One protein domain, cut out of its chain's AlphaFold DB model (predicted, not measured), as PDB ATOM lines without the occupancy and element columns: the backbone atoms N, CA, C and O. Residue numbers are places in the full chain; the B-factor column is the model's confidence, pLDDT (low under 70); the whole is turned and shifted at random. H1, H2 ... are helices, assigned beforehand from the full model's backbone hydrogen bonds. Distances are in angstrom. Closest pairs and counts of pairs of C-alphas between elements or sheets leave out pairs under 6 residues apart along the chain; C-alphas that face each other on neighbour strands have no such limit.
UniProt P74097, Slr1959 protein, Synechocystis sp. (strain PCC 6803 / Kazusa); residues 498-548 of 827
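What this domain is: This is residues 498 to 548 of the 827 residues of the protein "Slr1959 protein" of Synechocystis sp. (strain PCC 6803 / Kazusa) (UniProt P74097). The two longer helices, H4 and H1, meet near their first residues and spread apart as a V, while the two shorter ones lie along one side of it: H3 near the closed end and the small H2 near the open end. H3 folds back on H4 as a helical hairpin. The printed part has 51 residues with four named helices, in the order H1, H2, H3, H4, and no named strand; the class is all helix. It is compact, with a radius of gyration of the C-alphas of 9.9 A and spans of 26 by 22 by 18 A.

Where its parts are: H4, residues 533 to 548, is the longest at 22.2 A, from C-alpha 533 at (39.579, 5.827, 34.567) to C-alpha 548 at (29.208, 21.258, 46.621). H1, residues 498 to 510, begins at C-alpha 498 at (34.866, 9.758, 23.988) and measures 18.3 A. H3, residues 521 to 528, measures 10.5 A, and H2, residues 515 to 518, measures 5.3 A.

How they stand to each other: H4 touches H1 at a steep tilt of 50 degrees, the same way, through residues 533 to 537 and 500 to 504 alone; their closest C-alphas, Met 500 and Ile 533, are 6.9 A apart. With residues 536 to 540 alone H4 touches H3, opposite ways at 37 degrees, only just a steep tilt; the closest C-alphas, Leu 527 and Leu 536, are 5.7 A apart. H1 is the hub. It only just touches H3, with 3 pairs of C-alphas within 8 A, the closest being Met 500 and Leu 528 at 6.1 A. H1 touches H2 with residues 504 to 509 alone, closest at the C-alphas of Met 505 and Leu 515, 5.6 A. H2 and H4 are close but not clearly touching, and H2 and H3 meet only through their link. Every O i to N i+4 pair is within hydrogen-bond range in H1, H3 and H4; H2 is too short for one, and its 1 pair of O i to N i+3 is within range.

The domain as a whole: The C-alphas farthest apart, Gly 512 and Pro 531, are 26.8 A apart. The printed part has no cut, and its three links are tight. The mean pLDDT of the printed part is 85.7, with residues 546 to 548 under 70.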
ATOM      1  N   GLN A 498      36.291  10.022  24.183       92.50
ATOM      2  CA  GLN A 498      34.866   9.758  23.988       92.50
ATOM      3  C   GLN A 498      34.373   8.696  24.980       92.50
ATOM      4  O   GLN A 498      33.366   8.899  25.663       92.50
ATOM      5  N   LEU A 499      35.087   7.579  25.092       93.00
ATOM      6  CA  LEU A 499      34.796   6.506  26.037       93.00
ATOM      7  C   LEU A 499      34.979   6.967  27.490       93.00
ATOM      8  O   LEU A 499      34.147   6.657  28.344       93.00
ATOM      9  N   MET A 500      36.007   7.770  27.777       94.00
ATOM     10  CA  MET A 500      36.194   8.406  29.088       94.00
ATOM     11  C   MET A 500      34.996   9.303  29.442       94.00
ATOM     12  O   MET A 500      34.475   9.237  30.557       94.00
ATOM     13  N   GLY A 501      34.474  10.069  28.480       93.69
ATOM     14  CA  GLY A 501      33.250  10.854  28.653       93.69
ATOM     15  C   GLY A 501      32.033   9.991  28.983       93.69
ATOM     16  O   GLY A 501      31.263  10.336  29.881       93.69
ATOM     17  N   GLN A 502      31.895   8.828  28.343       93.19
ATOM     18  CA  GLN A 502      30.814   7.883  28.636       93.19
ATOM     19  C   GLN A 502      30.869   7.346  30.071       93.19
ATOM     20  O   GLN A 502      29.812   7.136  30.665       93.19
ATOM     21  N   VAL A 503      32.055   7.169  30.667       93.38
ATOM     22  CA  VAL A 503      32.174   6.782  32.087       93.38
ATOM     23  C   VAL A 503      31.539   7.839  32.989       93.38
ATOM     24  O   VAL A 503      30.743   7.500  33.870       93.38
ATOM     25  N   LEU A 504      31.859   9.115  32.761       93.44
ATOM     26  CA  LEU A 504      31.295  10.219  33.539       93.44
ATOM     27  C   LEU A 504      29.781  10.344  33.334       93.44
ATOM     28  O   LEU A 504      29.049  10.485  34.311       93.44
ATOM     29  N   MET A 505      29.316  10.250  32.084       92.88
ATOM     30  CA  MET A 505      27.887  10.295  31.752       92.88
ATOM     31  C   MET A 505      27.125   9.161  32.434       92.88
ATOM     32  O   MET A 505      26.173   9.428  33.153       92.88
ATOM     33  N   THR A 506      27.603   7.920  32.318       92.44
ATOM     34  CA  THR A 506      26.938   6.747  32.911       92.44
ATOM     35  C   THR A 506      26.802   6.889  34.432       92.44
ATOM     36  O   THR A 506      25.770   6.534  35.000       92.44
ATOM     37  N   LYS A 507      27.819   7.437  35.113       89.94
ATOM     38  CA  LYS A 507      27.763   7.699  36.561       89.94
ATOM     39  C   LYS A 507      26.788   8.816  36.930       89.94
ATOM     40  O   LYS A 507      26.080   8.679  37.923       89.94
ATOM     41  N   ALA A 508      26.740   9.898  36.155       88.25
ATOM     42  CA  ALA A 508      25.797  10.993  36.380       88.25
ATOM     43  C   ALA A 508      24.342  10.547  36.116       88.25
ATOM     44  O   ALA A 508      23.456  10.769  36.945       88.25
ATOM     45  N   ASP A 509      24.117   9.816  35.023       88.88
ATOM     46  CA  ASP A 509      22.808   9.282  34.644       88.88
ATOM     47  C   ASP A 509      22.276   8.282  35.683       88.88
ATOM     48  O   ASP A 509      21.077   8.260  35.957       88.88
ATOM     49  N   ALA A 510      23.157   7.504  36.326       85.62
ATOM     50  CA  ALA A 510      22.782   6.558  37.381       85.62
ATOM     51  C   ALA A 510      22.146   7.228  38.614       85.62
ATOM     52  O   ALA A 510      21.382   6.581  39.329       85.62
ATOM     53  N   VAL A 511      22.425   8.515  38.852       82.12
ATOM     54  CA  VAL A 511      21.767   9.324  39.896       82.12
ATOM     55  C   VAL A 511      20.728  10.295  39.320       82.12
ATOM     56  O   VAL A 511      20.215  11.148  40.039       82.12
ATOM     57  N   GLY A 512      20.397  10.180  38.030       80.25
ATOM     58  CA  GLY A 512      19.380  10.993  37.364       80.25
ATOM     59  C   GLY A 512      19.794  12.441  37.078       80.25
ATOM     60  O   GLY A 512      18.924  13.309  36.994       80.25
ATOM     61  N   VAL A 513      21.096  12.723  36.943       81.56
ATOM     62  CA  VAL A 513      21.636  14.072  36.692       81.56
ATOM     63  C   VAL A 513      22.426  14.084  35.386       81.56
ATOM     64  O   VAL A 513      23.184  13.159  35.114       81.56
ATOM     65  N   LYS A 514      22.308  15.146  34.579       85.25
ATOM     66  CA  LYS A 514      23.133  15.275  33.370       85.25
ATOM     67  C   LYS A 514      24.531  15.755  33.724       85.25
ATOM     68  O   LYS A 514      24.696  16.666  34.529       85.25
ATOM     69  N   LEU A 515      25.542  15.226  33.039       86.25
ATOM     70  CA  LEU A 515      26.935  15.627  33.260       86.25
ATOM     71  C   LEU A 515      27.159  17.143  33.085       86.25
ATOM     72  O   LEU A 515      27.876  17.755  33.872       86.25
ATOM     73  N   THR A 516      26.495  17.751  32.098       85.12
ATOM     74  CA  THR A 516      26.550  19.196  31.811       85.12
ATOM     75  C   THR A 516      25.896  20.064  32.883       85.12
ATOM     76  O   THR A 516      26.169  21.258  32.948       85.12
ATOM     77  N   ASP A 517      25.036  19.484  33.726       79.75
ATOM     78  CA  ASP A 517      24.439  20.192  34.864       79.75
ATOM     79  C   ASP A 517      25.420  20.260  36.050       79.75
ATOM     80  O   ASP A 517      25.225  21.059  36.964       79.75
ATOM     81  N   ILE A 518      26.467  19.421  36.042       78.50
ATOM     82  CA  ILE A 518      27.484  19.301  37.097       78.50
ATOM     83  C   ILE A 518      28.776  20.040  36.710       78.50
ATOM     84  O   ILE A 518      29.361  20.772  37.519       78.50
ATOM     85  N   PHE A 519      29.240  19.847  35.474       85.31
ATOM     86  CA  PHE A 519      30.505  20.381  34.971       85.31
ATOM     87  C   PHE A 519      30.299  21.205  33.698       85.31
ATOM     88  O   PHE A 519      29.508  20.853  32.826       85.31
ATOM     89  N   SER A 520      31.062  22.288  33.583       83.69
ATOM     90  CA  SER A 520      31.212  23.070  32.357       83.69
ATOM     91  C   SER A 520      32.013  22.303  31.302       83.69
ATOM     92  O   SER A 520      32.772  21.385  31.618       83.69
ATOM     93  N   GLU A 521      31.912  22.712  30.037       85.56
ATOM     94  CA  GLU A 521      32.659  22.082  28.937       85.56
ATOM     95  C   GLU A 521      34.183  22.130  29.135       85.56
ATOM     96  O   GLU A 521      34.885  21.172  28.803       85.56
ATOM     97  N   GLN A 522      34.703  23.211  29.726       83.94
ATOM     98  CA  GLN A 522      36.131  23.341  30.034       83.94
ATOM     99  C   GLN A 522      36.570  22.338  31.107       83.94
ATOM    100  O   GLN A 522      37.605  21.687  30.960       83.94
ATOM    101  N   GLU A 523      35.764  22.159  32.155       85.38
ATOM    102  CA  GLU A 523      36.034  21.183  33.215       85.38
ATOM    103  C   GLU A 523      35.948  19.752  32.689       85.38
ATOM    104  O   GLU A 523      36.830  18.951  32.986       85.38
ATOM    105  N   ILE A 524      34.947  19.438  31.860       89.19
ATOM    106  CA  ILE A 524      34.842  18.129  31.203       89.19
ATOM    107  C   ILE A 524      36.097  17.882  30.366       89.19
ATOM    108  O   ILE A 524      36.751  16.860  30.541       89.19
ATOM    109  N   THR A 525      36.503  18.840  29.531       89.00
ATOM    110  CA  THR A 525      37.715  18.715  28.703       89.00
ATOM    111  C   THR A 525      38.966  18.477  29.554       89.00
ATOM    112  O   THR A 525      39.809  17.653  29.202       89.00
ATOM    113  N   SER A 526      39.088  19.155  30.699       88.56
ATOM    114  CA  SER A 526      40.190  18.935  31.641       88.56
ATOM    115  C   SER A 526      40.137  17.550  32.286       88.56
ATOM    116  O   SER A 526      41.171  16.901  32.427       88.56
ATOM    117  N   LEU A 527      38.949  17.083  32.677       90.38
ATOM    118  CA  LEU A 527      38.747  15.765  33.273       90.38
ATOM    119  C   LEU A 527      39.135  14.651  32.300       90.38
ATOM    120  O   LEU A 527      39.841  13.724  32.698       90.38
ATOM    121  N   LEU A 528      38.734  14.763  31.030       92.38
ATOM    122  CA  LEU A 528      39.003  13.752  30.005       92.38
ATOM    123  C   LEU A 528      40.499  13.493  29.810       92.38
ATOM    124  O   LEU A 528      40.876  12.347  29.599       92.38
ATOM    125  N   ARG A 529      41.365  14.493  30.022       88.88
ATOM    126  CA  ARG A 529      42.836  14.353  29.964       88.88
ATOM    127  C   ARG A 529      43.446  13.493  31.079       88.88
ATOM    128  O   ARG A 529      44.658  13.311  31.109       88.88
ATOM    129  N   SER A 530      42.637  12.967  31.997       87.44
ATOM    130  CA  SER A 530      43.117  12.097  33.071       87.44
ATOM    131  C   SER A 530      43.825  10.848  32.517       87.44
ATOM    132  O   SER A 530      43.365  10.269  31.526       87.44
ATOM    133  N   PRO A 531      44.912  10.385  33.166       87.62
ATOM    134  CA  PRO A 531      45.721   9.272  32.664       87.62
ATOM    135  C   PRO A 531      45.021   7.912  32.787       87.62
ATOM    136  O   PRO A 531      45.324   6.996  32.030       87.62
ATOM    137  N   SER A 532      44.064   7.766  33.709       91.00
ATOM    138  CA  SER A 532      43.297   6.531  33.898       91.00
ATOM    139  C   SER A 532      41.841   6.804  34.279       91.00
ATOM    140  O   SER A 532      41.486   7.918  34.683       91.00
ATOM    141  N   ILE A 533      40.999   5.769  34.187       91.81
ATOM    142  CA  ILE A 533      39.579   5.827  34.567       91.81
ATOM    143  C   ILE A 533      39.431   6.209  36.046       91.81
ATOM    144  O   ILE A 533      38.581   7.024  36.403       91.81
ATOM    145  N   ARG A 534      40.286   5.672  36.924       88.25
ATOM    146  CA  ARG A 534      40.277   6.024  38.350       88.25
ATOM    147  C   ARG A 534      40.595   7.501  38.576       88.25
ATOM    148  O   ARG A 534      39.870   8.153  39.323       88.25
ATOM    149  N   HIS A 535      41.630   8.038  37.922       87.25
ATOM    150  CA  HIS A 535      41.960   9.465  38.034       87.25
ATOM    151  C   HIS A 535      40.822  10.350  37.537       87.25
ATOM    152  O   HIS A 535      40.483  11.323  38.206       87.25
ATOM    153  N   LEU A 536      40.193   9.978  36.420       91.88
ATOM    154  CA  LEU A 536      39.025  10.670  35.884       91.88
ATOM    155  C   LEU A 536      37.909  10.779  36.932       91.88
ATOM    156  O   LEU A 536      37.426  11.875  37.211       91.88
ATOM    157  N   ILE A 537      37.526   9.652  37.540       88.69
ATOM    158  CA  ILE A 537      36.445   9.605  38.535       88.69
ATOM    159  C   ILE A 537      36.842  10.366  39.807       88.69
ATOM    160  O   ILE A 537      36.052  11.156  40.317       88.69
ATOM    161  N   ASN A 538      38.068  10.182  40.302       84.50
ATOM    162  CA  ASN A 538      38.549  10.864  41.504       84.50
ATOM    163  C   ASN A 538      38.596  12.387  41.314       84.50
ATOM    164  O   ASN A 538      38.159  13.128  42.192       84.50
ATOM    165  N   ASN A 539      39.081  12.863  40.167       84.38
ATOM    166  CA  ASN A 539      39.121  14.288  39.850       84.38
ATOM    167  C   ASN A 539      37.708  14.861  39.690       84.38
ATOM    168  O   ASN A 539      37.423  15.932  40.224       84.38
ATOM    169  N   ALA A 540      36.797  14.125  39.046       86.62
ATOM    170  CA  ALA A 540      35.392  14.518  38.952       86.62
ATOM    171  C   ALA A 540      34.746  14.612  40.343       86.62
ATOM    172  O   ALA A 540      34.056  15.582  40.642       86.62
ATOM    173  N   SER A 541      35.026  13.654  41.229       83.12
ATOM    174  CA  SER A 541      34.551  13.661  42.614       83.12
ATOM    175  C   SER A 541      35.076  14.856  43.409       83.12
ATOM    176  O   SER A 541      34.302  15.523  44.096       83.12
ATOM    177  N   LYS A 542      36.371  15.178  43.282       77.56
ATOM    178  CA  LYS A 542      36.984  16.355  43.919       77.56
ATOM    179  C   LYS A 542      36.326  17.651  43.447       77.56
ATOM    180  O   LYS A 542      35.947  18.471  44.281       77.56
ATOM    181  N   LEU A 543      36.138  17.814  42.134       80.12
ATOM    182  CA  LEU A 543      35.465  18.986  41.565       80.12
ATOM    183  C   LEU A 543      34.002  19.076  42.010       80.12
ATOM    184  O   LEU A 543      33.552  20.154  42.396       80.12
ATOM    185  N   TYR A 544      33.274  17.954  42.012       79.19
ATOM    186  CA  TYR A 544      31.900  17.893  42.510       79.19
ATOM    187  C   TYR A 544      31.829  18.378  43.960       79.19
ATOM    188  O   TYR A 544      31.052  19.277  44.268       79.19
ATOM    189  N   SER A 545      32.680  17.842  44.839       70.31
ATOM    190  CA  SER A 545      32.714  18.199  46.260       70.31
ATOM    191  C   SER A 545      33.133  19.654  46.501       70.31
ATOM    192  O   SER A 545      32.565  20.320  47.365       70.31
ATOM    193  N   ALA A 546      34.087  20.184  45.728       66.25
ATOM    194  CA  ALA A 546      34.513  21.583  45.828       66.25
ATOM    195  C   ALA A 546      33.367  22.550  45.493       66.25
ATOM    196  O   ALA A 546      33.089  23.479  46.257       66.25
ATOM    197  N   LYS A 547      32.642  22.271  44.402       68.69
ATOM    198  CA  LYS A 547      31.420  23.001  44.052       68.69
ATOM    199  C   LYS A 547      30.321  22.787  45.084       68.69
ATOM    200  O   LYS A 547      29.585  23.722  45.389       68.69
ATOM    201  N   ALA A 548      30.232  21.581  45.647       63.22
ATOM    202  CA  ALA A 548      29.208  21.258  46.621       63.22
ATOM    203  C   ALA A 548      29.353  22.060  47.927       63.22
ATOM    204  O   ALA A 548      28.371  22.488  48.527       63.22
TER     205      ALA A 548